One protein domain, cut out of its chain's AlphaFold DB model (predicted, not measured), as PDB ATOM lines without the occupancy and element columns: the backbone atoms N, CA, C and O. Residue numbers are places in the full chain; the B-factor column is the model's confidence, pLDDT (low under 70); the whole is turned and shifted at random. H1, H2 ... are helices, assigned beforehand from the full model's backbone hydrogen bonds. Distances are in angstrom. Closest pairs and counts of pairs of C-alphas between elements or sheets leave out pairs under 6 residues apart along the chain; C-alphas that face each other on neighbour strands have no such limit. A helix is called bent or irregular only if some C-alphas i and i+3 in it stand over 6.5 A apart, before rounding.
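This is residues 2 to 96 and 185 to 307 of the 659 residues of the protein "Peptidase M48 Ste24p" of Actinosynnema mirum (strain ATCC 29888 / DSM 43827 / JCM 3225 / NBRC 14064 / NCIMB 13271 / NRRL B-12336 / IMRU 3971 / 101) (UniProt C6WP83). Three long helices, H1, H4 and H5, lie side by side as a loose bundle along the longest axis, and the long arm H3b crosses over H1 and H4 as a fourth. At one far end of the length H2 and H3a form a small helical hairpin; at the other, short H6 and H7 sit by the last part of H5, joined by a loop of residues 278 to 292. Residues 214 to 222, of which 214 to 218 belong to H4, stick out. The printed part has 218 residues with seven named helices, H1 to H7 in chain order, and no named strand, and its class is all helix. The whole is loose, with a radius of gyration of the C-alphas of 23.5 A, and elongated, spanning 74 by 43 by 32 A.

After residues 2 to 8, H1 runs from residue 9, with its C-alpha at (7.787, 52.639, -6.893), to residue 33, 36.1 A from first to last C-alpha. H2 holds residues 38 to 49. H3, residues 59 to 96, was assigned as one helix by its hydrogen bonds but is bent, with C-alphas 66 and 69 7.2 A apart. Its arms are H3a, residues 59 to 66, and H3b, residues 69 to 96, 39.4 A long. H3b is itself irregular, with C-alphas 90 and 93 7.2 A apart and a kink of 38 degrees near residue 90. Beyond the cut, H4 holds residues 188 to 218 and is 42.1 A long. H4 is only just irregular, with C-alphas 212 and 215 6.6 A apart, and has a kink of 35 degrees near residue 212. H5, the longest helix, runs 58.7 A from residue 229, with its C-alpha at (34.516, 14.563, -11.650), to residue 269. H6 is residues 274 to 277, and H7 runs from residue 293 to residue 301, whose C-alpha is at (19.604, 61.306, 7.488).

In the bundle, H1 touches H5 at a shallow tilt of 12 degrees, opposite ways, the closest C-alphas being those of Leu 19 and Ala 249 at 5.5 A; H5 does so with residues 242 to 257 alone. H1 touches H4 at a shallow tilt of 11 degrees, the same way, with C-alphas of Ala 23 and Phe 201 closest at 6.7 A. H4 and H5 are a helical hairpin at a shallow tilt of 10 degrees, with C-alphas of Ala 194 and Arg 250 closest at 6.2 A. Residues 81 to 92 of H3b touch residues 192 to 204 of H4 at a steep tilt of 51 degrees, opposite ways, with C-alphas of Ala 85 and Ala 196 closest at 5.0 A. H3b touches H1 with residues 70 to 78 alone, at a steep tilt of 47 degrees, with C-alphas of Phe 31 and Val 74 closest at 5.4 A. H3a and H3b stand at a steep tilt of 53 degrees. H2 and H3a are a helical hairpin at a shallow tilt of 15 degrees, with C-alphas of Ala 41 and Ala 66 closest at 5.0 A. H7 touches residues 259 to 266 of H5 at a steep tilt of 48 degrees, with C-alphas of Leu 263 and Leu 300 closest at 6.3 A. H6 touches H7, with C-alphas of Leu 275 and Ala 293 closest at 6.1 A. H2 and H7 are apart. Every O i to N i+4 pair is within hydrogen-bond range in H1, H2, H3a, H5 and H7, against 22 of 24 in H3b and 24 of 27 in H4; H6 is too short for such a pair, and its one O i to N i+3 pair is not within range.

The two C-alphas farthest apart, those of Glu 54 and Ser 277, are 77.4 A from each other. Residues 97 to 184 are not printed, and C-alphas 96 and 185 are 21.4 A apart across this cut. The link from H6 to H7 is long, with 15 residues. The mean pLDDT of the printed part is 83.7; it is under 70 in residues 2 to 8, 51 to 53, 56, 223 to 227 and 277 to 286.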
ATOM      1  N   THR A   2       0.659  68.165   0.510       42.19
ATOM      2  CA  THR A   2       0.563  67.167  -0.574       42.19
ATOM      3  C   THR A   2       1.715  67.352  -1.559       42.19
ATOM      4  O   THR A   2       1.507  67.574  -2.749       42.19
ATOM      5  N   ALA A   3       2.950  67.344  -1.051       41.94
ATOM      6  CA  ALA A   3       4.106  67.307  -1.927       41.94
ATOM      7  C   ALA A   3       4.006  66.009  -2.732       41.94
ATOM      8  O   ALA A   3       4.003  64.925  -2.147       41.94
ATOM      9  N   GLU A   4       3.908  66.129  -4.056       48.16
ATOM     10  CA  GLU A   4       4.154  65.055  -5.015       48.16
ATOM     11  C   GLU A   4       5.602  64.565  -4.838       48.16
ATOM     12  O   GLU A   4       6.486  64.816  -5.657       48.16
ATOM     13  N   ARG A   5       5.902  63.899  -3.719       56.56
ATOM     14  CA  ARG A   5       7.138  63.146  -3.568       56.56
ATOM     15  C   ARG A   5       7.035  62.031  -4.586       56.56
ATOM     16  O   ARG A   5       6.198  61.138  -4.457       56.56
ATOM     17  N   GLY A   6       7.827  62.163  -5.650       57.28
ATOM     18  CA  GLY A   6       7.887  61.194  -6.731       57.28
ATOM     19  C   GLY A   6       8.037  59.807  -6.128       57.28
ATOM     20  O   GLY A   6       9.036  59.525  -5.472       57.28
ATOM     21  N   SER A   7       7.005  58.981  -6.296       63.38
ATOM     22  CA  SER A   7       6.979  57.631  -5.751       63.38
ATOM     23  C   SER A   7       8.247  56.904  -6.190       63.38
ATOM     24  O   SER A   7       8.542  56.870  -7.386       63.38
ATOM     25  N   THR A   8       8.970  56.286  -5.268       68.75
ATOM     26  CA  THR A   8      10.125  55.423  -5.567       68.75
ATOM     27  C   THR A   8       9.713  54.061  -6.145       68.75
ATOM     28  O   THR A   8      10.562  53.302  -6.612       68.75
ATOM     29  N   ALA A   9       8.402  53.805  -6.256       75.25
ATOM     30  CA  ALA A   9       7.787  52.639  -6.893       75.25
ATOM     31  C   ALA A   9       8.397  52.199  -8.250       75.25
ATOM     32  O   ALA A   9       8.491  50.990  -8.487       75.25
ATOM     33  N   PRO A  10       8.858  53.098  -9.151       75.94
ATOM     34  CA  PRO A  10       9.522  52.689 -10.386       75.94
ATOM     35  C   PRO A  10      10.822  51.914 -10.137       75.94
ATOM     36  O   PRO A  10      11.132  50.988 -10.881       75.94
ATOM     37  N   LEU A  11      11.572  52.247  -9.080       78.50
ATOM     38  CA  LEU A  11      12.854  51.614  -8.775       78.50
ATOM     39  C   LEU A  11      12.679  50.191  -8.253       78.50
ATOM     40  O   LEU A  11      13.379  49.273  -8.682       78.50
ATOM     41  N   THR A  12      11.760  50.002  -7.313       82.31
ATOM     42  CA  THR A  12      11.468  48.683  -6.742       82.31
ATOM     43  C   THR A  12      10.872  47.760  -7.796       82.31
ATOM     44  O   THR A  12      11.303  46.612  -7.909       82.31
ATOM     45  N   THR A  13       9.986  48.287  -8.644       86.19
ATOM     46  CA  THR A  13       9.453  47.572  -9.812       86.19
ATOM     47  C   THR A  13      10.565  47.187 -10.786       86.19
ATOM     48  O   THR A  13      10.632  46.033 -11.201       86.19
ATOM     49  N   PHE A  14      11.484  48.106 -11.101       84.19
ATOM     50  CA  PHE A  14      12.623  47.822 -11.974       84.19
ATOM     51  C   PHE A  14      13.534  46.727 -11.402       84.19
ATOM     52  O   PHE A  14      13.867  45.772 -12.099       84.19
ATOM     53  N   ARG A  15      13.899  46.808 -10.115       87.06
ATOM     54  CA  ARG A  15      14.721  45.780  -9.449       87.06
ATOM     55  C   ARG A  15      14.016  44.423  -9.404       87.06
ATOM     56  O   ARG A  15      14.670  43.394  -9.548       87.06
ATOM     57  N   PHE A  16      12.698  44.411  -9.214       90.88
ATOM     58  CA  PHE A  16      11.908  43.185  -9.264       90.88
ATOM     59  C   PHE A  16      11.866  42.592 -10.678       90.88
ATOM     60  O   PHE A  16      12.094  41.397 -10.838       90.88
ATOM     61  N   ALA A  17      11.647  43.417 -11.704       89.06
ATOM     62  CA  ALA A  17      11.709  42.987 -13.099       89.06
ATOM     63  C   ALA A  17      13.094  42.422 -13.445       89.06
ATOM     64  O   ALA A  17      13.186  41.371 -14.072       89.06
ATOM     65  N   LEU A  18      14.163  43.058 -12.955       85.12
ATOM     66  CA  LEU A  18      15.520  42.544 -13.091       85.12
ATOM     67  C   LEU A  18      15.669  41.179 -12.415       85.12
ATOM     68  O   LEU A  18      16.191  40.275 -13.045       85.12
ATOM     69  N   LEU A  19      15.182  40.993 -11.181       90.88
ATOM     70  CA  LEU A  19      15.196  39.688 -10.503       90.88
ATOM     71  C   LEU A  19      14.496  38.601 -11.329       90.88
ATOM     72  O   LEU A  19      15.035  37.502 -11.453       90.88
ATOM     73  N   VAL A  20      13.310  38.897 -11.871       91.38
ATOM     74  CA  VAL A  20      12.571  37.971 -12.744       91.38
ATOM     75  C   VAL A  20      13.412  37.634 -13.969       91.38
ATOM     76  O   VAL A  20      13.589  36.456 -14.266       91.38
ATOM     77  N   LEU A  21      13.975  38.652 -14.628       86.62
ATOM     78  CA  LEU A  21      14.844  38.488 -15.787       86.62
ATOM     79  C   LEU A  21      16.034  37.584 -15.453       86.62
ATOM     80  O   LEU A  21      16.220  36.580 -16.126       86.62
ATOM     81  N   VAL A  22      16.773  37.860 -14.368       86.94
ATOM     82  CA  VAL A  22      17.903  37.019 -13.931       86.94
ATOM     83  C   VAL A  22      17.446  35.580 -13.737       86.94
ATOM     84  O   VAL A  22      18.044  34.669 -14.293       86.94
ATOM     85  N   ALA A  23      16.393  35.361 -12.947       90.62
ATOM     86  CA  ALA A  23      15.955  34.020 -12.586       90.62
ATOM     87  C   ALA A  23      15.527  33.217 -13.821       90.62
ATOM     88  O   ALA A  23      15.937  32.070 -13.965       90.62
ATOM     89  N   VAL A  24      14.765  33.833 -14.729       89.31
ATOM     90  CA  VAL A  24      14.310  33.214 -15.982       89.31
ATOM     91  C   VAL A  24      15.485  32.926 -16.912       89.31
ATOM     92  O   VAL A  24      15.598  31.819 -17.426       89.31
ATOM     93  N   SER A  25      16.397  33.877 -17.111       84.69
ATOM     94  CA  SER A  25      17.537  33.700 -18.017       84.69
ATOM     95  C   SER A  25      18.535  32.667 -17.505       84.69
ATOM     96  O   SER A  25      19.047  31.844 -18.264       84.69
ATOM     97  N   VAL A  26      18.781  32.664 -16.199       85.44
ATOM     98  CA  VAL A  26      19.624  31.660 -15.558       85.44
ATOM     99  C   VAL A  26      18.968  30.282 -15.632       85.44
ATOM    100  O   VAL A  26      19.628  29.325 -16.022       85.44
ATOM    101  N   ALA A  27      17.673  30.175 -15.323       88.19
ATOM    102  CA  ALA A  27      16.941  28.916 -15.425       88.19
ATOM    103  C   ALA A  27      16.933  28.379 -16.865       88.19
ATOM    104  O   ALA A  27      17.299  27.230 -17.075       88.19
ATOM    105  N   GLY A  28      16.627  29.220 -17.860       85.50
ATOM    106  CA  GLY A  28      16.652  28.850 -19.279       85.50
ATOM    107  C   GLY A  28      18.016  28.329 -19.734       85.50
ATOM    108  O   GLY A  28      18.086  27.289 -20.381       85.50
ATOM    109  N   THR A  29      19.098  28.982 -19.293       81.81
ATOM    110  CA  THR A  29      20.473  28.517 -19.546       81.81
ATOM    111  C   THR A  29      20.695  27.109 -19.014       81.81
ATOM    112  O   THR A  29      21.221  26.248 -19.715       81.81
ATOM    113  N   LEU A  30      20.294  26.876 -17.765       83.50
ATOM    114  CA  LEU A  30      20.491  25.599 -17.095       83.50
ATOM    115  C   LEU A  30      19.616  24.501 -17.707       83.50
ATOM    116  O   LEU A  30      20.078  23.373 -17.816       83.50
ATOM    117  N   PHE A  31      18.396  24.826 -18.146       87.56
ATOM    118  CA  PHE A  31      17.516  23.886 -18.843       87.56
ATOM    119  C   PHE A  31      18.079  23.472 -20.195       87.56
ATOM    120  O   PHE A  31      18.045  22.290 -20.529       87.56
ATOM    121  N   LEU A  32      18.613  24.426 -20.961       83.12
ATOM    122  CA  LEU A  32      19.219  24.129 -22.252       83.12
ATOM    123  C   LEU A  32      20.463  23.249 -22.083       83.12
ATOM    124  O   LEU A  32      20.570  22.218 -22.735       83.12
ATOM    125  N   ALA A  33      21.340  23.593 -21.136       80.50
ATOM    126  CA  ALA A  33      22.534  22.805 -20.818       80.50
ATOM    127  C   ALA A  33      22.227  21.442 -20.164       80.50
ATOM    128  O   ALA A  33      23.091  20.572 -20.066       80.50
ATOM    129  N   SER A  34      21.009  21.246 -19.652       83.06
ATOM    130  CA  SER A  34      20.574  19.960 -19.108       83.06
ATOM    131  C   SER A  34      19.866  19.090 -20.145       83.06
ATOM    132  O   SER A  34      19.403  18.006 -19.781       83.06
ATOM    133  N   PHE A  35      19.710  19.557 -21.388       85.44
ATOM    134  CA  PHE A  35      18.984  18.831 -22.420       85.44
ATOM    135  C   PHE A  35      19.700  17.499 -22.730       85.44
ATOM    136  O   PHE A  35      20.875  17.504 -23.099       85.44
ATOM    137  N   PRO A  36      19.033  16.336 -22.582       82.50
ATOM    138  CA  PRO A  36      19.679  15.038 -22.790       82.50
ATOM    139  C   PRO A  36      20.269  14.860 -24.195       82.50
ATOM    140  O   PRO A  36      21.317  14.238 -24.333       82.50
ATOM    141  N   GLY A  37      19.626  15.445 -25.210       82.12
ATOM    142  CA  GLY A  37      20.046  15.381 -26.609       82.12
ATOM    143  C   GLY A  37      20.971  16.514 -27.050       82.12
ATOM    144  O   GLY A  37      21.079  16.745 -28.245       82.12
ATOM    145  N   GLU A  38      21.605  17.259 -26.136       80.31
ATOM    146  CA  GLU A  38      22.449  18.417 -26.488       80.31
ATOM    147  C   GLU A  38      23.550  18.054 -27.492       80.31
ATOM    148  O   GLU A  38      23.740  18.769 -28.475       80.31
ATOM    149  N   GLY A  39      24.237  16.924 -27.290       77.69
ATOM    150  CA  GLY A  39      25.291  16.465 -28.197       77.69
ATOM    151  C   GLY A  39      24.763  16.138 -29.594       77.69
ATOM    152  O   GLY A  39      25.340  16.568 -30.587       77.69
ATOM    153  N   GLU A  40      23.624  15.447 -29.679       82.94
ATOM    154  CA  GLU A  40      22.999  15.096 -30.956       82.94
ATOM    155  C   GLU A  40      22.417  16.324 -31.663       82.94
ATOM    156  O   GLU A  40      22.630  16.504 -32.856       82.94
ATOM    157  N   ALA A  41      21.740  17.209 -30.930       78.44
ATOM    158  CA  ALA A  41      21.230  18.469 -31.459       78.44
ATOM    159  C   ALA A  41      22.372  19.347 -31.980       78.44
ATOM    160  O   ALA A  41      22.260  19.906 -33.066       78.44
ATOM    161  N   THR A  42      23.494  19.418 -31.256       74.50
ATOM    162  CA  THR A  42      24.689  20.157 -31.687       74.50
ATOM    163  C   THR A  42      25.315  19.521 -32.923       74.50
ATOM    164  O   THR A  42      25.618  20.232 -33.877       74.50
ATOM    165  N   ALA A  43      25.470  18.194 -32.953       77.38
ATOM    166  CA  ALA A  43      26.004  17.477 -34.110       77.38
ATOM    167  C   ALA A  43      25.115  17.648 -35.351       77.38
ATOM    168  O   ALA A  43      25.624  17.937 -36.430       77.38
ATOM    169  N   ARG A  44      23.787  17.552 -35.197       81.62
ATOM    170  CA  ARG A  44      22.817  17.823 -36.268       81.62
ATOM    171  C   ARG A  44      22.904  19.269 -36.736       81.62
ATOM    172  O   ARG A  44      22.974  19.495 -37.935       81.62
ATOM    173  N   LEU A  45      22.968  20.235 -35.818       76.81
ATOM    174  CA  LEU A  45      23.102  21.653 -36.158       76.81
ATOM    175  C   LEU A  45      24.407  21.932 -36.920       76.81
ATOM    176  O   LEU A  45      24.396  22.668 -37.900       76.81
ATOM    177  N   LEU A  46      25.522  21.328 -36.501       74.94
ATOM    178  CA  LEU A  46      26.798  21.402 -37.218       74.94
ATOM    179  C   LEU A  46      26.704  20.749 -38.601       74.94
ATOM    180  O   LEU A  46      27.215  21.313 -39.562       74.94
ATOM    181  N   GLY A  47      25.995  19.623 -38.717       80.62
ATOM    182  CA  GLY A  47      25.662  19.002 -39.999       80.62
ATOM    183  C   GLY A  47      24.860  19.936 -40.906       80.62
ATOM    184  O   GLY A  47      25.209  20.081 -42.071       80.62
ATOM    185  N   CYS A  48      23.864  20.646 -40.362       79.00
ATOM    186  CA  CYS A  48      23.091  21.658 -41.090       79.00
ATOM    187  C   CYS A  48      23.960  22.838 -41.555       79.00
ATOM    188  O   CYS A  48      23.690  23.427 -42.592       79.00
ATOM    189  N   LEU A  49      24.985  23.218 -40.783       71.38
ATOM    190  CA  LEU A  49      25.905  24.308 -41.134       71.38
ATOM    191  C   LEU A  49      26.990  23.877 -42.131       71.38
ATOM    192  O   LEU A  49      27.575  24.733 -42.785       71.38
ATOM    193  N   GLY A  50      27.261  22.574 -42.237       71.12
ATOM    194  CA  GLY A  50      28.126  21.985 -43.263       71.12
ATOM    195  C   GLY A  50      27.426  21.769 -44.607       71.12
ATOM    196  O   GLY A  50      28.031  21.216 -45.522       71.12
ATOM    197  N   VAL A  51      26.158  22.170 -44.721       62.41
ATOM    198  CA  VAL A  51      25.389  22.121 -45.963       62.41
ATOM    199  C   VAL A  51      25.973  23.120 -46.969       62.41
ATOM    200  O   VAL A  51      26.359  24.232 -46.605       62.41
ATOM    201  N   ASP A  52      26.041  22.696 -48.231       66.38
ATOM    202  CA  ASP A  52      26.471  23.501 -49.378       66.38
ATOM    203  C   ASP A  52      25.833  24.909 -49.337       66.38
ATOM    204  O   ASP A  52      24.619  25.005 -49.122       66.38
ATOM    205  N   PRO A  53      26.600  26.002 -49.531       64.88
ATOM    206  CA  PRO A  53      26.068  27.363 -49.604       64.88
ATOM    207  C   PRO A  53      24.838  27.526 -50.509       64.88
ATOM    208  O   PRO A  53      24.005  28.390 -50.234       64.88
ATOM    209  N   GLU A  54      24.693  26.698 -51.550       74.00
ATOM    210  CA  GLU A  54      23.527  26.703 -52.446       74.00
ATOM    211  C   GLU A  54      22.215  26.256 -51.771       74.00
ATOM    212  O   GLU A  54      21.129  26.549 -52.267       74.00
ATOM    213  N   ARG A  55      22.285  25.597 -50.611       74.88
ATOM    214  CA  ARG A  55      21.133  25.074 -49.853       74.88
ATOM    215  C   ARG A  55      20.861  25.843 -48.563       74.88
ATOM    216  O   ARG A  55      20.275  25.317 -47.615       74.88
ATOM    217  N   TYR A  56      21.244  27.117 -48.513       69.88
ATOM    218  CA  TYR A  56      21.011  27.975 -47.348       69.88
ATOM    219  C   TYR A  56      19.527  28.056 -46.933       69.88
ATOM    220  O   TYR A  56      19.220  28.235 -45.754       69.88
ATOM    221  N   ASP A  57      18.608  27.869 -47.885       76.50
ATOM    222  CA  ASP A  57      17.162  27.851 -47.642       76.50
ATOM    223  C   ASP A  57      16.678  26.601 -46.882       76.50
ATOM    224  O   ASP A  57      15.613  26.636 -46.261       76.50
ATOM    225  N   GLU A  58      17.465  25.519 -46.856       80.75
ATOM    226  CA  GLU A  58      17.170  24.284 -46.111       80.75
ATOM    227  C   GLU A  58      17.639  24.356 -44.645       80.75
ATOM    228  O   GLU A  58      17.111  23.651 -43.775       80.75
ATOM    229  N   VAL A  59      18.591  25.246 -44.339       76.19
ATOM    230  CA  VAL A  59      19.178  25.412 -42.997       76.19
ATOM    231  C   VAL A  59      18.121  25.688 -41.916       76.19
ATOM    232  O   VAL A  59      18.215  25.073 -40.853       76.19
ATOM    233  N   PRO A  60      17.088  26.535 -42.126       78.62
ATOM    234  CA  PRO A  60      16.039  26.754 -41.133       78.62
ATOM    235  C   PRO A  60      15.251  25.490 -40.783       78.62
ATOM    236  O   PRO A  60      15.019  25.238 -39.604       78.62
ATOM    237  N   ALA A  61      14.863  24.687 -41.780       82.25
ATOM    238  CA  ALA A  61      14.105  23.454 -41.555       82.25
ATOM    239  C   ALA A  61      14.960  22.407 -40.824       82.25
ATOM    240  O   ALA A  61      14.504  21.757 -39.882       82.25
ATOM    241  N   CYS A  62      16.236  22.306 -41.207       83.12
ATOM    242  CA  CYS A  62      17.207  21.450 -40.537       83.12
ATOM    243  C   CYS A  62      17.429  21.885 -39.076       83.12
ATOM    244  O   CYS A  62      17.314  21.066 -38.160       83.12
ATOM    245  N   ALA A  63      17.654  23.180 -38.830       80.25
ATOM    246  CA  ALA A  63      17.850  23.732 -37.491       80.25
ATOM    247  C   ALA A  63      16.607  23.584 -36.601       80.25
ATOM    248  O   ALA A  63      16.745  23.253 -35.423       80.25
ATOM    249  N   ASP A  64      15.405  23.778 -37.146       82.94
ATOM    250  CA  ASP A  64      14.152  23.584 -36.411       82.94
ATOM    251  C   ASP A  64      13.989  22.121 -35.977       82.94
ATOM    252  O   ASP A  64      13.748  21.832 -34.802       82.94
ATOM    253  N   SER A  65      14.263  21.173 -36.880       85.06
ATOM    254  CA  SER A  65      14.237  19.745 -36.542       85.06
ATOM    255  C   SER A  65      15.255  19.378 -35.453       85.06
ATOM    256  O   SER A  65      14.945  18.587 -34.560       85.06
ATOM    257  N   ALA A  66      16.443  19.995 -35.470       82.12
ATOM    258  CA  ALA A  66      17.498  19.755 -34.489       82.12
ATOM    259  C   ALA A  66      17.190  20.378 -33.116       82.12
ATOM    260  O   ALA A  66      17.550  19.803 -32.088       82.12
ATOM    261  N   LEU A  67      16.527  21.539 -33.082       84.19
ATOM    262  CA  LEU A  67      16.304  22.313 -31.856       84.19
ATOM    263  C   LEU A  67      14.911  22.140 -31.242       84.19
ATOM    264  O   LEU A  67      14.739  22.454 -30.066       84.19
ATOM    265  N   SER A  68      13.925  21.624 -31.978       85.44
ATOM    266  CA  SER A  68      12.539  21.454 -31.507       85.44
ATOM    267  C   SER A  68      12.441  20.725 -30.159       85.44
ATOM    268  O   SER A  68      11.742  21.183 -29.249       85.44
ATOM    269  N   GLY A  69      13.209  19.646 -29.977       87.94
ATOM    270  CA  GLY A  69      13.283  18.907 -28.713       87.94
ATOM    271  C   GLY A  69      13.852  19.742 -27.562       87.94
ATOM    272  O   GLY A  69      13.312  19.719 -26.453       87.94
ATOM    273  N   ALA A  70      14.893  20.536 -27.827       85.88
ATOM    274  CA  ALA A  70      15.471  21.447 -26.844       85.88
ATOM    275  C   ALA A  70      14.488  22.572 -26.475       85.88
ATOM    276  O   ALA A  70      14.362  22.925 -25.302       85.88
ATOM    277  N   TRP A  71      13.731  23.097 -27.445       85.31
ATOM    278  CA  TRP A  71      12.718  24.123 -27.196       85.31
ATOM    279  C   TRP A  71      11.550  23.615 -26.373       85.31
ATOM    280  O   TRP A  71      11.147  24.279 -25.414       85.31
ATOM    281  N   ALA A  72      11.036  22.429 -26.699       89.00
ATOM    282  CA  ALA A  72      10.025  21.772 -25.886       89.00
ATOM    283  C   ALA A  72      10.547  21.591 -24.454       89.00
ATOM    284  O   ALA A  72       9.880  21.997 -23.503       89.00
ATOM    285  N   TRP A  73      11.771  21.081 -24.297       89.19
ATOM    286  CA  TRP A  73      12.408  20.877 -22.997       89.19
ATOM    287  C   TRP A  73      12.504  22.162 -22.163       89.19
ATOM    288  O   TRP A  73      12.020  22.203 -21.030       89.19
ATOM    289  N   VAL A  74      13.067  23.236 -22.726       87.50
ATOM    290  CA  VAL A  74      13.170  24.541 -22.052       87.50
ATOM    291  C   VAL A  74      11.786  25.084 -21.697       87.50
ATOM    292  O   VAL A  74      11.592  25.588 -20.590       87.50
ATOM    293  N   THR A  75      10.810  24.952 -22.599       88.31
ATOM    294  CA  THR A  75       9.439  25.434 -22.387       88.31
ATOM    295  C   THR A  75       8.755  24.705 -21.234       88.31
ATOM    296  O   THR A  75       8.201  25.357 -20.349       88.31
ATOM    297  N   TRP A  76       8.843  23.372 -21.186       92.31
ATOM    298  CA  TRP A  76       8.280  22.558 -20.105       92.31
ATOM    299  C   TRP A  76       8.878  22.917 -18.746       92.31
ATOM    300  O   TRP A  76       8.144  23.161 -17.786       92.31
ATOM    301  N   TRP A  77      10.205  23.016 -18.665       91.69
ATOM    302  CA  TRP A  77      10.879  23.379 -17.424       91.69
ATOM    303  C   TRP A  77      10.599  24.818 -16.992       91.69
ATOM    304  O   TRP A  77      10.409  25.074 -15.801       91.69
ATOM    305  N   MET A  78      10.507  25.754 -17.938       91.81
ATOM    306  CA  MET A  78      10.129  27.136 -17.648       91.81
ATOM    307  C   MET A  78       8.692  27.224 -17.129       91.81
ATOM    308  O   MET A  78       8.440  27.894 -16.125       91.81
ATOM    309  N   ALA A  79       7.757  26.511 -17.760       94.00
ATOM    310  CA  ALA A  79       6.377  26.420 -17.300       94.00
ATOM    311  C   ALA A  79       6.300  25.811 -15.892       94.00
ATOM    312  O   ALA A  79       5.646  26.378 -15.016       94.00
ATOM    313  N   GLY A  80       7.035  24.722 -15.636       95.31
ATOM    314  CA  GLY A  80       7.138  24.098 -14.316       95.31
ATOM    315  C   GLY A  80       7.726  25.032 -13.253       95.31
ATOM    316  O   GLY A  80       7.190  25.132 -12.150       95.31
ATOM    317  N   PHE A  81       8.778  25.782 -13.591       95.81
ATOM    318  CA  PHE A  81       9.378  26.793 -12.721       95.81
ATOM    319  C   PHE A  81       8.391  27.909 -12.354       95.81
ATOM    320  O   PHE A  81       8.238  28.234 -11.171       95.81
ATOM    321  N   LEU A  82       7.693  28.475 -13.343       95.75
ATOM    322  CA  LEU A  82       6.704  29.529 -13.120       95.75
ATOM    323  C   LEU A  82       5.506  29.012 -12.317       95.75
ATOM    324  O   LEU A  82       5.077  29.671 -11.367       95.75
ATOM    325  N   LEU A  83       5.009  27.814 -12.635       97.31
ATOM    326  CA  LEU A  83       3.936  27.159 -11.891       97.31
ATOM    327  C   LEU A  83       4.339  26.934 -10.429       97.31
ATOM    328  O   LEU A  83       3.594  27.307  -9.523       97.31
ATOM    329  N   LEU A  84       5.539  26.403 -10.178       97.81
ATOM    330  CA  LEU A  84       6.049  26.206  -8.823       97.81
ATOM    331  C   LEU A  84       6.170  27.536  -8.068       97.81
ATOM    332  O   LEU A  84       5.775  27.618  -6.905       97.81
ATOM    333  N   ALA A  85       6.669  28.595  -8.712       97.38
ATOM    334  CA  ALA A  85       6.732  29.921  -8.104       97.38
ATOM    335  C   ALA A  85       5.334  30.442  -7.723       97.38
ATOM    336  O   ALA A  85       5.155  30.977  -6.627       97.38
ATOM    337  N   LEU A  86       4.322  30.242  -8.574       97.00
ATOM    338  CA  LEU A  86       2.934  30.612  -8.283       97.00
ATOM    339  C   LEU A  86       2.348  29.797  -7.119       97.00
ATOM    340  O   LEU A  86       1.749  30.376  -6.211       97.00
ATOM    341  N   LEU A  87       2.573  28.482  -7.091       97.69
ATOM    342  CA  LEU A  87       2.115  27.601  -6.012       97.69
ATOM    343  C   LEU A  87       2.764  27.963  -4.673       97.69
ATOM    344  O   LEU A  87       2.069  28.135  -3.669       97.69
ATOM    345  N   LEU A  88       4.085  28.166  -4.658       97.06
ATOM    346  CA  LEU A  88       4.812  28.630  -3.476       97.06
ATOM    347  C   LEU A  88       4.288  29.988  -3.010       97.06
ATOM    348  O   LEU A  88       4.111  30.201  -1.812       97.06
ATOM    349  N   ARG A  89       3.992  30.901  -3.940       96.50
ATOM    350  CA  ARG A  89       3.447  32.224  -3.623       96.50
ATOM    351  C   ARG A  89       2.057  32.156  -2.995       96.50
ATOM    352  O   ARG A  89       1.783  32.920  -2.062       96.50
ATOM    353  N   ALA A  90       1.194  31.292  -3.523       96.62
ATOM    354  CA  ALA A  90      -0.165  31.084  -3.039       96.62
ATOM    355  C   ALA A  90      -0.190  30.349  -1.688       96.62
ATOM    356  O   ALA A  90      -1.017  30.654  -0.829       96.62
ATOM    357  N   GLY A  91       0.740  29.412  -1.477       96.94
ATOM    358  CA  GLY A  91       0.872  28.639  -0.243       96.94
ATOM    359  C   GLY A  91       1.594  29.363   0.900       96.94
ATOM    360  O   GLY A  91       1.326  29.051   2.060       96.94
ATOM    361  N   ASP A  92       2.470  30.337   0.606       96.12
ATOM    362  CA  ASP A  92       3.338  30.990   1.606       96.12
ATOM    363  C   ASP A  92       2.579  31.536   2.832       96.12
ATOM    364  O   ASP A  92       3.025  31.256   3.945       96.12
ATOM    365  N   PRO A  93       1.424  32.230   2.706       96.56
ATOM    366  CA  PRO A  93       0.712  32.744   3.876       96.56
ATOM    367  C   PRO A  93       0.225  31.626   4.805       96.56
ATOM    368  O   PRO A  93       0.499  31.657   6.001       96.56
ATOM    369  N   ARG A  94      -0.429  30.592   4.252       97.62
ATOM    370  CA  ARG A  94      -0.938  29.448   5.031       97.62
ATOM    371  C   ARG A  94       0.200  28.673   5.684       97.62
ATOM    372  O   ARG A  94       0.097  28.274   6.840       97.62
ATOM    373  N   TRP A  95       1.294  28.483   4.950       97.12
ATOM    374  CA  TRP A  95       2.478  27.805   5.459       97.12
ATOM    375  C   TRP A  95       3.130  28.576   6.611       97.12
ATOM    376  O   TRP A  95       3.479  27.965   7.617       97.12
ATOM    377  N   ARG A  96       3.244  29.910   6.519       95.94
ATOM    378  CA  ARG A  96       3.753  30.746   7.619       95.94
ATOM    379  C   ARG A  96       2.851  30.700   8.843       95.94
ATOM    380  O   ARG A  96       3.374  30.492   9.932       95.94
ATOM    381  N   SER A 185       1.981  50.404   0.571       92.62
ATOM    382  CA  SER A 185       2.725  50.413  -0.697       92.62
ATOM    383  C   SER A 185       2.418  49.198  -1.583       92.62
ATOM    384  O   SER A 185       2.602  49.240  -2.799       92.62
ATOM    385  N   GLY A 186       1.861  48.122  -1.019       92.38
ATOM    386  CA  GLY A 186       1.472  46.919  -1.764       92.38
ATOM    387  C   GLY A 186       2.631  45.954  -2.045       92.38
ATOM    388  O   GLY A 186       2.407  44.815  -2.459       92.38
ATOM    389  N   ASP A 187       3.866  46.331  -1.746       91.94
ATOM    390  CA  ASP A 187       4.569  45.740  -0.614       91.94
ATOM    391  C   ASP A 187       4.700  44.212  -0.624       91.94
ATOM    392  O   ASP A 187       5.308  43.549  -1.474       91.94
ATOM    393  N   ILE A 188       4.003  43.640   0.342       94.62
ATOM    394  CA  ILE A 188       3.749  42.220   0.565       94.62
ATOM    395  C   ILE A 188       3.558  41.386  -0.717       94.62
ATOM    396  O   ILE A 188       4.030  40.250  -0.787       94.62
ATOM    397  N   GLY A 189       2.931  41.949  -1.760       93.88
ATOM    398  CA  GLY A 189       2.723  41.333  -3.069       93.88
ATOM    399  C   GLY A 189       4.031  40.874  -3.709       93.88
ATOM    400  O   GLY A 189       4.283  39.670  -3.831       93.88
ATOM    401  N   LEU A 190       4.860  41.859  -4.059       92.19
ATOM    402  CA  LEU A 190       6.148  41.680  -4.729       92.19
ATOM    403  C   LEU A 190       7.185  40.999  -3.819       92.19
ATOM    404  O   LEU A 190       7.987  40.213  -4.314       92.19
ATOM    405  N   ASN A 191       7.136  41.210  -2.495       93.12
ATOM    406  CA  ASN A 191       8.062  40.556  -1.555       93.12
ATOM    407  C   ASN A 191       7.817  39.047  -1.546       93.12
ATOM    408  O   ASN A 191       8.751  38.256  -1.690       93.12
ATOM    409  N   GLY A 192       6.546  38.648  -1.448       94.19
ATOM    410  CA  GLY A 192       6.162  37.247  -1.567       94.19
ATOM    411  C   GLY A 192       6.553  36.659  -2.924       94.19
ATOM    412  O   GLY A 192       7.058  35.542  -2.970       94.19
ATOM    413  N   ALA A 193       6.371  37.407  -4.021       95.38
ATOM    414  CA  ALA A 193       6.734  36.941  -5.361       95.38
ATOM    415  C   ALA A 193       8.251  36.732  -5.506       95.38
ATOM    416  O   ALA A 193       8.679  35.673  -5.951       95.38
ATOM    417  N   ALA A 194       9.070  37.680  -5.044       94.75
ATOM    418  CA  ALA A 194      10.528  37.580  -5.080       94.75
ATOM    419  C   ALA A 194      11.046  36.381  -4.269       94.75
ATOM    420  O   ALA A 194      11.961  35.675  -4.696       94.75
ATOM    421  N   VAL A 195      10.450  36.123  -3.099       94.81
ATOM    422  CA  VAL A 195      10.767  34.946  -2.274       94.81
ATOM    423  C   VAL A 195      10.357  33.649  -2.971       94.81
ATOM    424  O   VAL A 195      11.120  32.684  -2.935       94.81
ATOM    425  N   ALA A 196       9.179  33.614  -3.593       96.50
ATOM    426  CA  ALA A 196       8.669  32.429  -4.271       96.50
ATOM    427  C   ALA A 196       9.488  32.077  -5.522       96.50
ATOM    428  O   ALA A 196       9.889  30.926  -5.660       96.50
ATOM    429  N   ILE A 197       9.819  33.066  -6.360       96.31
ATOM    430  CA  ILE A 197      10.704  32.920  -7.529       96.31
ATOM    431  C   ILE A 197      12.058  32.351  -7.107       96.31
ATOM    432  O   ILE A 197      12.534  31.383  -7.688       96.31
ATOM    433  N   TRP A 198      12.659  32.909  -6.054       95.75
ATOM    434  CA  TRP A 198      13.927  32.417  -5.521       95.75
ATOM    435  C   TRP A 198      13.850  30.958  -5.054       95.75
ATOM    436  O   TRP A 198      14.715  30.155  -5.389       95.75
ATOM    437  N   ARG A 199      12.821  30.602  -4.277       96.06
ATOM    438  CA  ARG A 199      12.641  29.224  -3.798       96.06
ATOM    439  C   ARG A 199      12.404  28.256  -4.956       96.06
ATOM    440  O   ARG A 199      13.028  27.202  -4.974       96.06
ATOM    441  N   ALA A 200      11.557  28.625  -5.917       96.88
ATOM    442  CA  ALA A 200      11.312  27.828  -7.115       96.88
ATOM    443  C   ALA A 200      12.602  27.622  -7.911       96.88
ATOM    444  O   ALA A 200      12.901  26.500  -8.295       96.88
ATOM    445  N   PHE A 201      13.399  28.681  -8.079       95.06
ATOM    446  CA  PHE A 201      14.682  28.624  -8.773       95.06
ATOM    447  C   PHE A 201      15.630  27.616  -8.116       95.06
ATOM    448  O   PHE A 201      16.155  26.742  -8.794       95.06
ATOM    449  N   VAL A 202      15.800  27.687  -6.789       94.81
ATOM    450  CA  VAL A 202      16.666  26.758  -6.043       94.81
ATOM    451  C   VAL A 202      16.167  25.315  -6.137       94.81
ATOM    452  O   VAL A 202      16.974  24.417  -6.358       94.81
ATOM    453  N   VAL A 203      14.858  25.082  -5.987       95.62
ATOM    454  CA  VAL A 203      14.271  23.732  -6.069       95.62
ATOM    455  C   VAL A 203      14.456  23.142  -7.463       95.62
ATOM    456  O   VAL A 203      14.933  22.020  -7.590       95.62
ATOM    457  N   VAL A 204      14.114  23.903  -8.502       93.62
ATOM    458  CA  VAL A 204      14.208  23.450  -9.890       93.62
ATOM    459  C   VAL A 204      15.659  23.201 -10.286       93.62
ATOM    460  O   VAL A 204      15.959  22.152 -10.842       93.62
ATOM    461  N   LEU A 205      16.577  24.102  -9.935       90.50
ATOM    462  CA  LEU A 205      18.003  23.900 -10.176       90.50
ATOM    463  C   LEU A 205      18.540  22.667  -9.439       90.50
ATOM    464  O   LEU A 205      19.269  21.875 -10.028       90.50
ATOM    465  N   GLY A 206      18.160  22.474  -8.174       90.31
ATOM    466  CA  GLY A 206      18.518  21.271  -7.425       90.31
ATOM    467  C   GLY A 206      18.017  20.002  -8.115       90.31
ATOM    468  O   GLY A 206      18.787  19.064  -8.302       90.31
ATOM    469  N   LEU A 207      16.761  20.002  -8.570       91.75
ATOM    470  CA  LEU A 207      16.176  18.882  -9.303       91.75
ATOM    471  C   LEU A 207      16.918  18.609 -10.619       91.75
ATOM    472  O   LEU A 207      17.236  17.459 -10.894       91.75
ATOM    473  N   LEU A 208      17.259  19.643 -11.394       88.19
ATOM    474  CA  LEU A 208      18.058  19.488 -12.614       88.19
ATOM    475  C   LEU A 208      19.425  18.870 -12.335       88.19
ATOM    476  O   LEU A 208      19.854  18.001 -13.083       88.19
ATOM    477  N   LEU A 209      20.119  19.313 -11.283       86.00
ATOM    478  CA  LEU A 209      21.431  18.769 -10.933       86.00
ATOM    479  C   LEU A 209      21.326  17.306 -10.505       86.00
ATOM    480  O   LEU A 209      22.175  16.512 -10.893       86.00
ATOM    481  N   VAL A 210      20.276  16.929  -9.771       86.56
ATOM    482  CA  VAL A 210      20.018  15.530  -9.399       86.56
ATOM    483  C   VAL A 210      19.686  14.687 -10.630       86.56
ATOM    484  O   VAL A 210      20.271  13.625 -10.811       86.56
ATOM    485  N   VAL A 211      18.804  15.158 -11.515       86.56
ATOM    486  CA  VAL A 211      18.434  14.445 -12.751       86.56
ATOM    487  C   VAL A 211      19.626  14.325 -13.697       86.56
ATOM    488  O   VAL A 211      19.861  13.267 -14.278       86.56
ATOM    489  N   ARG A 212      20.408  15.398 -13.849       82.94
ATOM    490  CA  ARG A 212      21.601  15.388 -14.686       82.94
ATOM    491  C   ARG A 212      22.656  14.507 -14.041       82.94
ATOM    492  O   ARG A 212      23.032  13.546 -14.679       82.94
ATOM    493  N   TYR A 213      23.146  14.775 -12.841       82.50
ATOM    494  CA  TYR A 213      24.340  14.101 -12.316       82.50
ATOM    495  C   TYR A 213      24.041  12.881 -11.438       82.50
ATOM    496  O   TYR A 213      24.723  11.877 -11.581       82.50
ATOM    497  N   GLY A 214      23.009  12.930 -10.597       83.12
ATOM    498  CA  GLY A 214      22.720  11.864  -9.630       83.12
ATOM    499  C   GLY A 214      22.031  10.633 -10.223       83.12
ATOM    500  O   GLY A 214      22.411   9.511  -9.916       83.12
ATOM    501  N   VAL A 215      21.029  10.812 -11.090       85.25
ATOM    502  CA  VAL A 215      20.246   9.690 -11.652       85.25
ATOM    503  C   VAL A 215      21.115   8.684 -12.431       85.25
ATOM    504  O   VAL A 215      21.037   7.500 -12.126       85.25
ATOM    505  N   PRO A 216      21.972   9.082 -13.390       82.75
ATOM    506  CA  PRO A 216      22.803   8.123 -14.124       82.75
ATOM    507  C   PRO A 216      23.735   7.324 -13.219       82.75
ATOM    508  O   PRO A 216      23.894   6.129 -13.431       82.75
ATOM    509  N   GLU A 217      24.317   7.973 -12.209       79.75
ATOM    510  CA  GLU A 217      25.203   7.329 -11.239       79.75
ATOM    511  C   GLU A 217      24.438   6.300 -10.396       79.75
ATOM    512  O   GLU A 217      24.890   5.167 -10.251       79.75
ATOM    513  N   LEU A 218      23.227   6.646  -9.942       83.75
ATOM    514  CA  LEU A 218      22.346   5.737  -9.201       83.75
ATOM    515  C   LEU A 218      21.897   4.518 -10.023       83.75
ATOM    516  O   LEU A 218      21.687   3.452  -9.451       83.75
ATOM    517  N   PHE A 219      21.742   4.660 -11.343       86.06
ATOM    518  CA  PHE A 219      21.302   3.581 -12.239       86.06
ATOM    519  C   PHE A 219      22.445   2.912 -13.020       86.06
ATOM    520  O   PHE A 219      22.178   2.111 -13.914       86.06
ATOM    521  N   GLY A 220      23.710   3.228 -12.718       81.81
ATOM    522  CA  GLY A 220      24.869   2.646 -13.405       81.81
ATOM    523  C   GLY A 220      24.941   2.963 -14.905       81.81
ATOM    524  O   GLY A 220      25.576   2.233 -15.662       81.81
ATOM    525  N   ILE A 221      24.287   4.039 -15.354       81.06
ATOM    526  CA  ILE A 221      24.302   4.470 -16.755       81.06
ATOM    527  C   ILE A 221      25.640   5.168 -16.999       81.06
ATOM    528  O   ILE A 221      25.818   6.340 -16.650       81.06
ATOM    529  N   THR A 222      26.590   4.444 -17.593       70.94
ATOM    530  CA  THR A 222      27.891   4.990 -17.982       70.94
ATOM    531  C   THR A 222      27.685   6.085 -19.024       70.94
ATOM    532  O   THR A 222      27.289   5.850 -20.164       70.94
ATOM    533  N   ARG A 223      27.932   7.332 -18.626       63.75
ATOM    534  CA  ARG A 223      28.088   8.419 -19.590       63.75
ATOM    535  C   ARG A 223      29.502   8.366 -20.150       63.75
ATOM    536  O   ARG A 223      30.427   7.986 -19.437       63.75
ATOM    537  N   GLY A 224      29.650   8.718 -21.427       62.31
ATOM    538  CA  GLY A 224      30.956   8.807 -22.082       62.31
ATOM    539  C   GLY A 224      31.958   9.651 -21.281       62.31
ATOM    540  O   GLY A 224      31.577  10.404 -20.384       62.31
ATOM    541  N   ALA A 225      33.242   9.524 -21.624       56.81
ATOM    542  CA  ALA A 225      34.398  10.049 -20.884       56.81
ATOM    543  C   ALA A 225      34.347  11.549 -20.491       56.81
ATOM    544  O   ALA A 225      35.106  11.980 -19.624       56.81
ATOM    545  N   ASP A 226      33.432  12.339 -21.058       58.34
ATOM    546  CA  ASP A 226      33.298  13.782 -20.832       58.34
ATOM    547  C   ASP A 226      32.648  14.177 -19.487       58.34
ATOM    548  O   ASP A 226      32.721  15.340 -19.071       58.34
ATOM    549  N   THR A 227      32.041  13.238 -18.748       63.22
ATOM    550  CA  THR A 227      31.463  13.506 -17.413       63.22
ATOM    551  C   THR A 227      32.406  13.171 -16.260       63.22
ATOM    552  O   THR A 227      31.971  12.668 -15.225       63.22
ATOM    553  N   GLY A 228      33.701  13.447 -16.417       71.94
ATOM    554  CA  GLY A 228      34.654  13.339 -15.315       71.94
ATOM    555  C   GLY A 228      34.262  14.213 -14.113       71.94
ATOM    556  O   GLY A 228      33.570  15.227 -14.248       71.94
ATOM    557  N   VAL A 229      34.755  13.848 -12.924       73.31
ATOM    558  CA  VAL A 229      34.516  14.563 -11.650       73.31
ATOM    559  C   VAL A 229      34.794  16.071 -11.772       73.31
ATOM    560  O   VAL A 229      34.069  16.887 -11.202       73.31
ATOM    561  N   GLY A 230      35.793  16.461 -12.575       78.25
ATOM    562  CA  GLY A 230      36.122  17.865 -12.846       78.25
ATOM    563  C   GLY A 230      34.989  18.650 -13.518       78.25
ATOM    564  O   GLY A 230      34.700  19.777 -13.112       78.25
ATOM    565  N   THR A 231      34.290  18.050 -14.487       76.81
ATOM    566  CA  THR A 231      33.157  18.677 -15.182       76.81
ATOM    567  C   THR A 231      31.997  18.906 -14.213       76.81
ATOM    568  O   THR A 231      31.457  20.012 -14.143       76.81
ATOM    569  N   ALA A 232      31.648  17.899 -13.406       78.75
ATOM    570  CA  ALA A 232      30.584  18.012 -12.406       78.75
ATOM    571  C   ALA A 232      30.895  19.086 -11.346       78.75
ATOM    572  O   ALA A 232      30.033  19.909 -11.029       78.75
ATOM    573  N   ALA A 233      32.137  19.135 -10.851       81.81
ATOM    574  CA  ALA A 233      32.582  20.154  -9.901       81.81
ATOM    575  C   ALA A 233      32.480  21.571 -10.488       81.81
ATOM    576  O   ALA A 233      31.950  22.477  -9.841       81.81
ATOM    577  N   LEU A 234      32.912  21.766 -11.740       82.06
ATOM    578  CA  LEU A 234      32.793  23.053 -12.427       82.06
ATOM    579  C   LEU A 234      31.326  23.485 -12.570       82.06
ATOM    580  O   LEU A 234      30.993  24.646 -12.315       82.06
ATOM    581  N   TRP A 235      30.432  22.563 -12.930       81.44
ATOM    582  CA  TRP A 235      28.995  22.837 -13.004       81.44
ATOM    583  C   TRP A 235      28.387  23.185 -11.647       81.44
ATOM    584  O   TRP A 235      27.583  24.115 -11.571       81.44
ATOM    585  N   ALA A 236      28.793  22.506 -10.575       84.25
ATOM    586  CA  ALA A 236      28.356  22.831  -9.221       84.25
ATOM    587  C   ALA A 236      28.794  24.246  -8.811       84.25
ATOM    588  O   ALA A 236      27.989  25.006  -8.272       84.25
ATOM    589  N   VAL A 237      30.032  24.644  -9.131       85.25
ATOM    590  CA  VAL A 237      30.526  26.012  -8.892       85.25
ATOM    591  C   VAL A 237      29.723  27.033  -9.698       85.25
ATOM    592  O   VAL A 237      29.255  28.021  -9.131       85.25
ATOM    593  N   LYS A 238      29.490  26.789 -10.996       83.00
ATOM    594  CA  LYS A 238      28.652  27.662 -11.839       83.00
ATOM    595  C   LYS A 238      27.243  27.797 -11.257       83.00
ATOM    596  O   LYS A 238      26.762  28.914 -11.068       83.00
ATOM    597  N   ALA A 239      26.604  26.686 -10.895       84.94
ATOM    598  CA  ALA A 239      25.288  26.680 -10.266       84.94
ATOM    599  C   ALA A 239      25.282  27.473  -8.949       84.94
ATOM    600  O   ALA A 239      24.393  28.295  -8.735       84.94
ATOM    601  N   ALA A 240      26.297  27.307  -8.097       88.50
ATOM    602  CA  ALA A 240      26.427  28.048  -6.846       88.50
ATOM    603  C   ALA A 240      26.575  29.564  -7.071       88.50
ATOM    604  O   ALA A 240      25.931  30.353  -6.376       88.50
ATOM    605  N   LEU A 241      27.364  29.987  -8.065       87.00
ATOM    606  CA  LEU A 241      27.509  31.400  -8.440       87.00
ATOM    607  C   LEU A 241      26.193  31.991  -8.961       87.00
ATOM    608  O   LEU A 241      25.826  33.110  -8.602       87.00
ATOM    609  N   LEU A 242      25.447  31.227  -9.755       85.38
ATOM    610  CA  LEU A 242      24.141  31.624 -10.276       85.38
ATOM    611  C   LEU A 242      23.085  31.731  -9.159       85.38
ATOM    612  O   LEU A 242      22.340  32.710  -9.087       85.38
ATOM    613  N   VAL A 243      23.075  30.780  -8.222       90.12
ATOM    614  CA  VAL A 243      22.281  30.822  -6.980       90.12
ATOM    615  C   VAL A 243      22.635  32.059  -6.158       90.12
ATOM    616  O   VAL A 243      21.746  32.783  -5.701       90.12
ATOM    617  N   LEU A 244      23.923  32.359  -6.003       89.81
ATOM    618  CA  LEU A 244      24.379  33.558  -5.311       89.81
ATOM    619  C   LEU A 244      23.886  34.834  -6.010       89.81
ATOM    620  O   LEU A 244      23.391  35.738  -5.336       89.81
ATOM    621  N   LEU A 245      23.954  34.893  -7.339       86.81
ATOM    622  CA  LEU A 245      23.494  36.034  -8.130       86.81
ATOM    623  C   LEU A 245      21.996  36.303  -7.930       86.81
ATOM    624  O   LEU A 245      21.614  37.424  -7.586       86.81
ATOM    625  N   VAL A 246      21.143  35.282  -8.075       90.44
ATOM    626  CA  VAL A 246      19.690  35.430  -7.874       90.44
ATOM    627  C   VAL A 246      19.382  35.807  -6.419       90.44
ATOM    628  O   VAL A 246      18.525  36.657  -6.161       90.44
ATOM    629  N   ARG A 247      20.126  35.259  -5.445       91.31
ATOM    630  CA  ARG A 247      20.006  35.644  -4.030       91.31
ATOM    631  C   ARG A 247      20.341  37.116  -3.806       91.31
ATOM    632  O   ARG A 247      19.622  37.797  -3.073       91.31
ATOM    633  N   LEU A 248      21.420  37.608  -4.410       88.81
ATOM    634  CA  LEU A 248      21.834  39.008  -4.321       88.81
ATOM    635  C   LEU A 248      20.803  39.936  -4.966       88.81
ATOM    636  O   LEU A 248      20.420  40.933  -4.348       88.81
ATOM    637  N   ALA A 249      20.285  39.575  -6.144       88.06
ATOM    638  CA  ALA A 249      19.210  40.311  -6.805       88.06
ATOM    639  C   ALA A 249      17.960  40.383  -5.909       88.06
ATOM    640  O   ALA A 249      17.447  41.475  -5.654       88.06
ATOM    641  N   ARG A 250      17.533  39.254  -5.319       93.19
ATOM    642  CA  ARG A 250      16.416  39.204  -4.360       93.19
ATOM    643  C   ARG A 250      16.663  40.116  -3.163       93.19
ATOM    644  O   ARG A 250      15.797  40.911  -2.808       93.19
ATOM    645  N   ASN A 251      17.831  40.015  -2.536       90.69
ATOM    646  CA  ASN A 251      18.166  40.837  -1.377       90.69
ATOM    647  C   ASN A 251      18.190  42.331  -1.723       90.69
ATOM    648  O   ASN A 251      17.788  43.142  -0.894       90.69
ATOM    649  N   SER A 252      18.597  42.705  -2.939       87.06
ATOM    650  CA  SER A 252      18.559  44.102  -3.387       87.06
ATOM    651  C   SER A 252      17.130  44.658  -3.460       87.06
ATOM    652  O   SER A 252      16.907  45.802  -3.066       87.06
ATOM    653  N   VAL A 253      16.158  43.841  -3.893       89.69
ATOM    654  CA  VAL A 253      14.728  44.197  -3.915       89.69
ATOM    655  C   VAL A 253      14.205  44.368  -2.494       89.69
ATOM    656  O   VAL A 253      13.587  45.383  -2.198       89.69
ATOM    657  N   LEU A 254      14.488  43.411  -1.605       91.44
ATOM    658  CA  LEU A 254      14.009  43.458  -0.219       91.44
ATOM    659  C   LEU A 254      14.567  44.679   0.527       91.44
ATOM    660  O   LEU A 254      13.801  45.437   1.111       91.44
ATOM    661  N   ARG A 255      15.876  44.937   0.427       90.94
ATOM    662  CA  ARG A 255      16.522  46.088   1.084       90.94
ATOM    663  C   ARG A 255      15.973  47.429   0.608       90.94
ATOM    664  O   ARG A 255      15.790  48.323   1.421       90.94
ATOM    665  N   ALA A 256      15.695  47.558  -0.691       88.44
ATOM    666  CA  ALA A 256      15.104  48.771  -1.257       88.44
ATOM    667  C   ALA A 256      13.804  49.159  -0.547       88.44
ATOM    668  O   ALA A 256      13.565  50.327  -0.280       88.44
ATOM    669  N   ARG A 257      12.987  48.153  -0.238       92.19
ATOM    670  CA  ARG A 257      11.636  48.329   0.288       92.19
ATOM    671  C   ARG A 257      11.621  48.539   1.783       92.19
ATOM    672  O   ARG A 257      10.810  49.308   2.273       92.19
ATOM    673  N   GLU A 258      12.565  47.933   2.498       93.38
ATOM    674  CA  GLU A 258      12.793  48.295   3.897       93.38
ATOM    675  C   GLU A 258      13.136  49.784   4.034       93.38
ATOM    676  O   GLU A 258      12.596  50.439   4.913       93.38
ATOM    677  N   HIS A 259      13.949  50.347   3.131       92.19
ATOM    678  CA  HIS A 259      14.245  51.784   3.154       92.19
ATOM    679  C   HIS A 259      13.032  52.666   2.828       92.19
ATOM    680  O   HIS A 259      12.902  53.747   3.390       92.19
ATOM    681  N   GLU A 260      12.145  52.229   1.933       91.44
ATOM    682  CA  GLU A 260      10.897  52.952   1.649       91.44
ATOM    683  C   GLU A 260       9.946  52.932   2.849       91.44
ATOM    684  O   GLU A 260       9.393  53.971   3.209       91.44
ATOM    685  N   ALA A 261       9.799  51.773   3.494       93.38
ATOM    686  CA  ALA A 261       9.032  51.647   4.725       93.38
ATOM    687  C   ALA A 261       9.640  52.492   5.855       93.38
ATOM    688  O   ALA A 261       8.902  53.179   6.553       93.38
ATOM    689  N   ASP A 262      10.972  52.534   5.967       94.62
ATOM    690  CA  ASP A 262      11.667  53.358   6.960       94.62
ATOM    691  C   ASP A 262      11.372  54.845   6.801       94.62
ATOM    692  O   ASP A 262      11.076  55.538   7.772       94.62
ATOM    693  N   LEU A 263      11.458  55.339   5.565       92.62
ATOM    694  CA  LEU A 263      11.191  56.739   5.261       92.62
ATOM    695  C   LEU A 263       9.739  57.095   5.528       92.62
ATOM    696  O   LEU A 263       9.473  58.129   6.129       92.62
ATOM    697  N   PHE A 264       8.809  56.228   5.127       93.94
ATOM    698  CA  PHE A 264       7.400  56.431   5.430       93.94
ATOM    699  C   PHE A 264       7.164  56.506   6.941       93.94
ATOM    700  O   PHE A 264       6.477  57.412   7.404       93.94
ATOM    701  N   THR A 265       7.759  55.589   7.706       94.38
ATOM    702  CA  THR A 265       7.658  55.594   9.166       94.38
ATOM    703  C   THR A 265       8.211  56.878   9.750       94.38
ATOM    704  O   THR A 265       7.479  57.550  10.462       94.38
ATOM    705  N   ALA A 266       9.444  57.257   9.408       94.00
ATOM    706  CA  ALA A 266      10.083  58.462   9.930       94.00
ATOM    707  C   ALA A 266       9.297  59.739   9.585       94.00
ATOM    708  O   ALA A 266       9.166  60.633  10.416       94.00
ATOM    709  N   GLU A 267       8.735  59.816   8.377       93.56
ATOM    710  CA  GLU A 267       7.874  60.926   7.961       93.56
ATOM    711  C   GLU A 267       6.551  60.969   8.736       93.56
ATOM    712  O   GLU A 267       6.022  62.051   8.981       93.56
ATOM    713  N   TRP A 268       6.005  59.808   9.104       94.94
ATOM    714  CA  TRP A 268       4.708  59.699   9.767       94.94
ATOM    715  C   TRP A 268       4.798  59.862  11.292       94.94
ATOM    716  O   TRP A 268       3.929  60.493  11.891       94.94
ATOM    717  N   THR A 269       5.830  59.305  11.930       94.38
ATOM    718  CA  THR A 269       6.063  59.415  13.380       94.38
ATOM    719  C   THR A 269       6.790  60.703  13.759       94.38
ATOM    720  O   THR A 269       6.697  61.126  14.905       94.38
ATOM    721  N   GLY A 270       7.518  61.320  12.822       92.50
ATOM    722  CA  GLY A 270       8.414  62.446  13.094       92.50
ATOM    723  C   GLY A 270       9.760  62.035  13.702       92.50
ATOM    724  O   GLY A 270      10.627  62.888  13.879       92.50
ATOM    725  N   GLU A 271       9.971  60.744  13.982       86.62
ATOM    726  CA  GLU A 271      11.174  60.230  14.640       86.62
ATOM    727  C   GLU A 271      11.647  58.886  14.068       86.62
ATOM    728  O   GLU A 271      10.860  57.997  13.741       86.62
ATOM    729  N   ALA A 272      12.968  58.694  14.028       82.94
ATOM    730  CA  ALA A 272      13.624  57.441  13.636       82.94
ATOM    731  C   ALA A 272      13.965  56.526  14.834       82.94
ATOM    732  O   ALA A 272      14.786  55.611  14.716       82.94
ATOM    733  N   THR A 273      13.383  56.790  16.006       72.81
ATOM    734  CA  THR A 273      13.784  56.222  17.306       72.81
ATOM    735  C   THR A 273      13.676  54.694  17.366       72.81
ATOM    736  O   THR A 273      14.510  54.045  18.000       72.81
ATOM    737  N   TYR A 274      12.759  54.074  16.618       80.50
ATOM    738  CA  TYR A 274      12.622  52.608  16.557       80.50
ATOM    739  C   TYR A 274      13.849  51.869  15.997       80.50
ATOM    740  O   TYR A 274      14.043  50.693  16.300       80.50
ATOM    741  N   LEU A 275      14.692  52.540  15.202       80.12
ATOM    742  CA  LEU A 275      15.923  51.951  14.664       80.12
ATOM    743  C   LEU A 275      17.061  51.884  15.686       80.12
ATOM    744  O   LEU A 275      18.001  51.117  15.485       80.12
ATOM    745  N   VAL A 276      16.991  52.704  16.738       75.56
ATOM    746  CA  VAL A 276      18.007  52.809  17.796       75.56
ATOM    747  C   VAL A 276      17.596  51.993  19.021       75.56
ATOM    748  O   VAL A 276      18.440  51.374  19.656       75.56
ATOM    749  N   SER A 277      16.295  51.972  19.323       65.94
ATOM    750  CA  SER A 277      15.733  51.358  20.534       65.94
ATOM    751  C   SER A 277      15.499  49.854  20.430       65.94
ATOM    752  O   SER A 277      15.278  49.193  21.443       65.94
ATOM    753  N   GLY A 278      15.483  49.301  19.217       61.03
ATOM    754  CA  GLY A 278      15.430  47.858  19.055       61.03
ATOM    755  C   GLY A 278      16.797  47.261  19.359       61.03
ATOM    756  O   GLY A 278      17.784  47.699  18.771       61.03
ATOM    757  N   ASP A 279      16.838  46.192  20.161       54.38
ATOM    758  CA  ASP A 279      17.872  45.152  20.075       54.38
ATOM    759  C   ASP A 279      17.796  44.509  18.678       54.38
ATOM    760  O   ASP A 279      17.471  43.331  18.499       54.38
ATOM    761  N   VAL A 280      18.029  45.305  17.633       58.97
ATOM    762  CA  VAL A 280      18.283  44.831  16.289       58.97
ATOM    763  C   VAL A 280      19.644  44.192  16.426       58.97
ATOM    764  O   VAL A 280      20.663  44.852  16.245       58.97
ATOM    765  N   VAL A 281      19.642  42.924  16.847       58.09
ATOM    766  CA  VAL A 281      20.810  42.059  16.833       58.09
ATOM    767  C   VAL A 281      21.358  42.214  15.435       58.09
ATOM    768  O   VAL A 281      20.755  41.706  14.486       58.09
ATOM    769  N   ASP A 282      22.420  43.015  15.311       57.88
ATOM    770  CA  ASP A 282      22.992  43.333  14.017       57.88
ATOM    771  C   ASP A 282      23.330  41.966  13.443       57.88
ATOM    772  O   ASP A 282      24.075  41.211  14.090       57.88
ATOM    773  N   PRO A 283      22.655  41.538  12.362       58.34
ATOM    774  CA  PRO A 283      22.745  40.160  11.951       58.34
ATOM    775  C   PRO A 283      24.226  39.894  11.729       58.34
ATOM    776  O   PRO A 283      24.838  40.508  10.854       58.34
ATOM    777  N   ARG A 284      24.807  38.983  12.532       59.31
ATOM    778  CA  ARG A 284      26.241  38.627  12.469       59.31
ATOM    779  C   ARG A 284      26.678  38.302  11.033       59.31
ATOM    780  O   ARG A 284      27.856  38.351  10.699       59.31
ATOM    781  N   TRP A 285      25.710  38.005  10.169       54.28
ATOM    782  CA  TRP A 285      25.848  37.800   8.743       54.28
ATOM    783  C   TRP A 285      25.303  38.962   7.886       54.28
ATOM    784  O   TRP A 285      24.095  39.131   7.708       54.28
ATOM    785  N   ARG A 286      26.219  39.673   7.208       66.06
ATOM    786  CA  ARG A 286      25.959  40.786   6.258       66.06
ATOM    787  C   ARG A 286      25.128  40.412   5.011       66.06
ATOM    788  O   ARG A 286      24.771  41.274   4.203       66.06
ATOM    789  N   TRP A 287      24.791  39.133   4.850       71.25
ATOM    790  CA  TRP A 287      24.006  38.592   3.732       71.25
ATOM    791  C   TRP A 287      22.503  38.481   4.033       71.25
ATOM    792  O   TRP A 287      21.757  37.875   3.251       71.25
ATOM    793  N   GLY A 288      22.057  39.039   5.164       79.12
ATOM    794  CA  GLY A 288      20.646  39.162   5.520       79.12
ATOM    795  C   GLY A 288      19.845  40.014   4.526       79.12
ATOM    796  O   GLY A 288      20.394  40.847   3.793       79.12
ATOM    797  N   SER A 289      18.530  39.789   4.499       83.44
ATOM    798  CA  SER A 289      17.571  40.570   3.704       83.44
ATOM    799  C   SER A 289      17.362  41.983   4.244       83.44
ATOM    800  O   SER A 289      17.006  42.865   3.470       83.44
ATOM    801  N   HIS A 290      17.620  42.204   5.534       86.31
ATOM    802  CA  HIS A 290      17.483  43.510   6.169       86.31
ATOM    803  C   HIS A 290      18.790  44.308   6.070       86.31
ATOM    804  O   HIS A 290      19.872  43.733   6.243       86.31
ATOM    805  N   PRO A 291      18.724  45.617   5.781       88.25
ATOM    806  CA  PRO A 291      19.877  46.495   5.917       88.25
ATOM    807  C   PRO A 291      20.282  46.642   7.393       88.25
ATOM    808  O   PRO A 291      19.433  46.620   8.281       88.25
ATOM    809  N   THR A 292      21.576  46.836   7.658       88.44
ATOM    810  CA  THR A 292      22.096  47.137   9.009       88.44
ATOM    811  C   THR A 292      21.477  48.428   9.555       88.44
ATOM    812  O   THR A 292      21.273  49.364   8.772       88.44
ATOM    813  N   ALA A 293      21.280  48.542  10.872       88.06
ATOM    814  CA  ALA A 293      20.695  49.736  11.503       88.06
ATOM    815  C   ALA A 293      21.436  51.033  11.125       88.06
ATOM    816  O   ALA A 293      20.815  52.006  10.704       88.06
ATOM    817  N   ARG A 294      22.779  51.010  11.128       89.12
ATOM    818  CA  ARG A 294      23.619  52.143  10.692       89.12
ATOM    819  C   ARG A 294      23.309  52.602   9.265       89.12
ATOM    820  O   ARG A 294      23.314  53.797   8.987       89.12
ATOM    821  N   HIS A 295      23.055  51.664   8.351       88.56
ATOM    822  CA  HIS A 295      22.710  52.001   6.971       88.56
ATOM    823  C   HIS A 295      21.305  52.601   6.869       88.56
ATOM    824  O   HIS A 295      21.137  53.587   6.161       88.56
ATOM    825  N   ARG A 296      20.325  52.069   7.614       91.94
ATOM    826  CA  ARG A 296      18.958  52.622   7.676       91.94
ATOM    827  C   ARG A 296      18.974  54.058   8.208       91.94
ATOM    828  O   ARG A 296      18.479  54.952   7.534       91.94
ATOM    829  N   LEU A 297      19.669  54.302   9.324       91.69
ATOM    830  CA  LEU A 297      19.854  55.647   9.888       91.69
ATOM    831  C   LEU A 297      20.543  56.604   8.906       91.69
ATOM    832  O   LEU A 297      20.134  57.751   8.766       91.69
ATOM    833  N   ALA A 298      21.558  56.132   8.176       90.94
ATOM    834  CA  ALA A 298      22.224  56.944   7.160       90.94
ATOM    835  C   ALA A 298      21.300  57.312   5.986       90.94
ATOM    836  O   ALA A 298      21.456  58.394   5.428       90.94
ATOM    837  N   VAL A 299      20.374  56.429   5.599       90.44
ATOM    838  CA  VAL A 299      19.373  56.702   4.554       90.44
ATOM    839  C   VAL A 299      18.316  57.692   5.042       90.44
ATOM    840  O   VAL A 299      17.935  58.577   4.281       90.44
ATOM    841  N   LEU A 300      17.892  57.597   6.303       91.75
ATOM    842  CA  LEU A 300      16.970  58.569   6.897       91.75
ATOM    843  C   LEU A 300      17.601  59.960   7.025       91.75
ATOM    844  O   LEU A 300      16.954  60.958   6.729       91.75
ATOM    845  N   ALA A 301      18.881  60.037   7.404       92.62
ATOM    846  CA  ALA A 301      19.604  61.306   7.488       92.62
ATOM    847  C   ALA A 301      19.839  61.958   6.111       92.62
ATOM    848  O   ALA A 301      19.982  63.173   6.009       92.62
ATOM    849  N   ASP A 302      19.913  61.155   5.049       89.56
ATOM    850  CA  ASP A 302      20.177  61.618   3.690       89.56
ATOM    851  C   ASP A 302      19.456  60.723   2.676       89.56
ATOM    852  O   ASP A 302      19.977  59.693   2.233       89.56
ATOM    853  N   HIS A 303      18.260  61.155   2.255       84.62
ATOM    854  CA  HIS A 303      17.412  60.414   1.313       84.62
ATOM    855  C   HIS A 303      18.128  60.123  -0.017       84.62
ATOM    856  O   HIS A 303      17.779  59.175  -0.721       84.62
ATOM    857  N   ARG A 304      19.179  60.883  -0.370       79.19
ATOM    858  CA  ARG A 304      19.987  60.639  -1.578       79.19
ATOM    859  C   ARG A 304      20.747  59.307  -1.505       79.19
ATOM    860  O   ARG A 304      21.249  58.827  -2.521       79.19
ATOM    861  N   ARG A 305      20.814  58.678  -0.327       82.44
ATOM    862  CA  ARG A 305      21.451  57.374  -0.080       82.44
ATOM    863  C   ARG A 305      20.512  56.174  -0.219       82.44
ATOM    864  O   ARG A 305      20.996  55.055  -0.098       82.44
ATOM    865  N   LEU A 306      19.226  56.369  -0.524       78.75
ATOM    866  CA  LEU A 306      18.245  55.290  -0.757       78.75
ATOM    867  C   LEU A 306      18.714  54.230  -1.770       78.75
ATOM    868  O   LEU A 306      18.335  53.060  -1.702       78.75
ATOM    869  N   ALA A 307      19.517  54.645  -2.748       71.12
ATOM    870  CA  ALA A 307      20.012  53.771  -3.798       71.12
ATOM    871  C   ALA A 307      21.207  54.405  -4.522       71.12
ATOM    872  O   ALA A 307      21.073  54.760  -5.696       71.12
TER     873      ALA A 307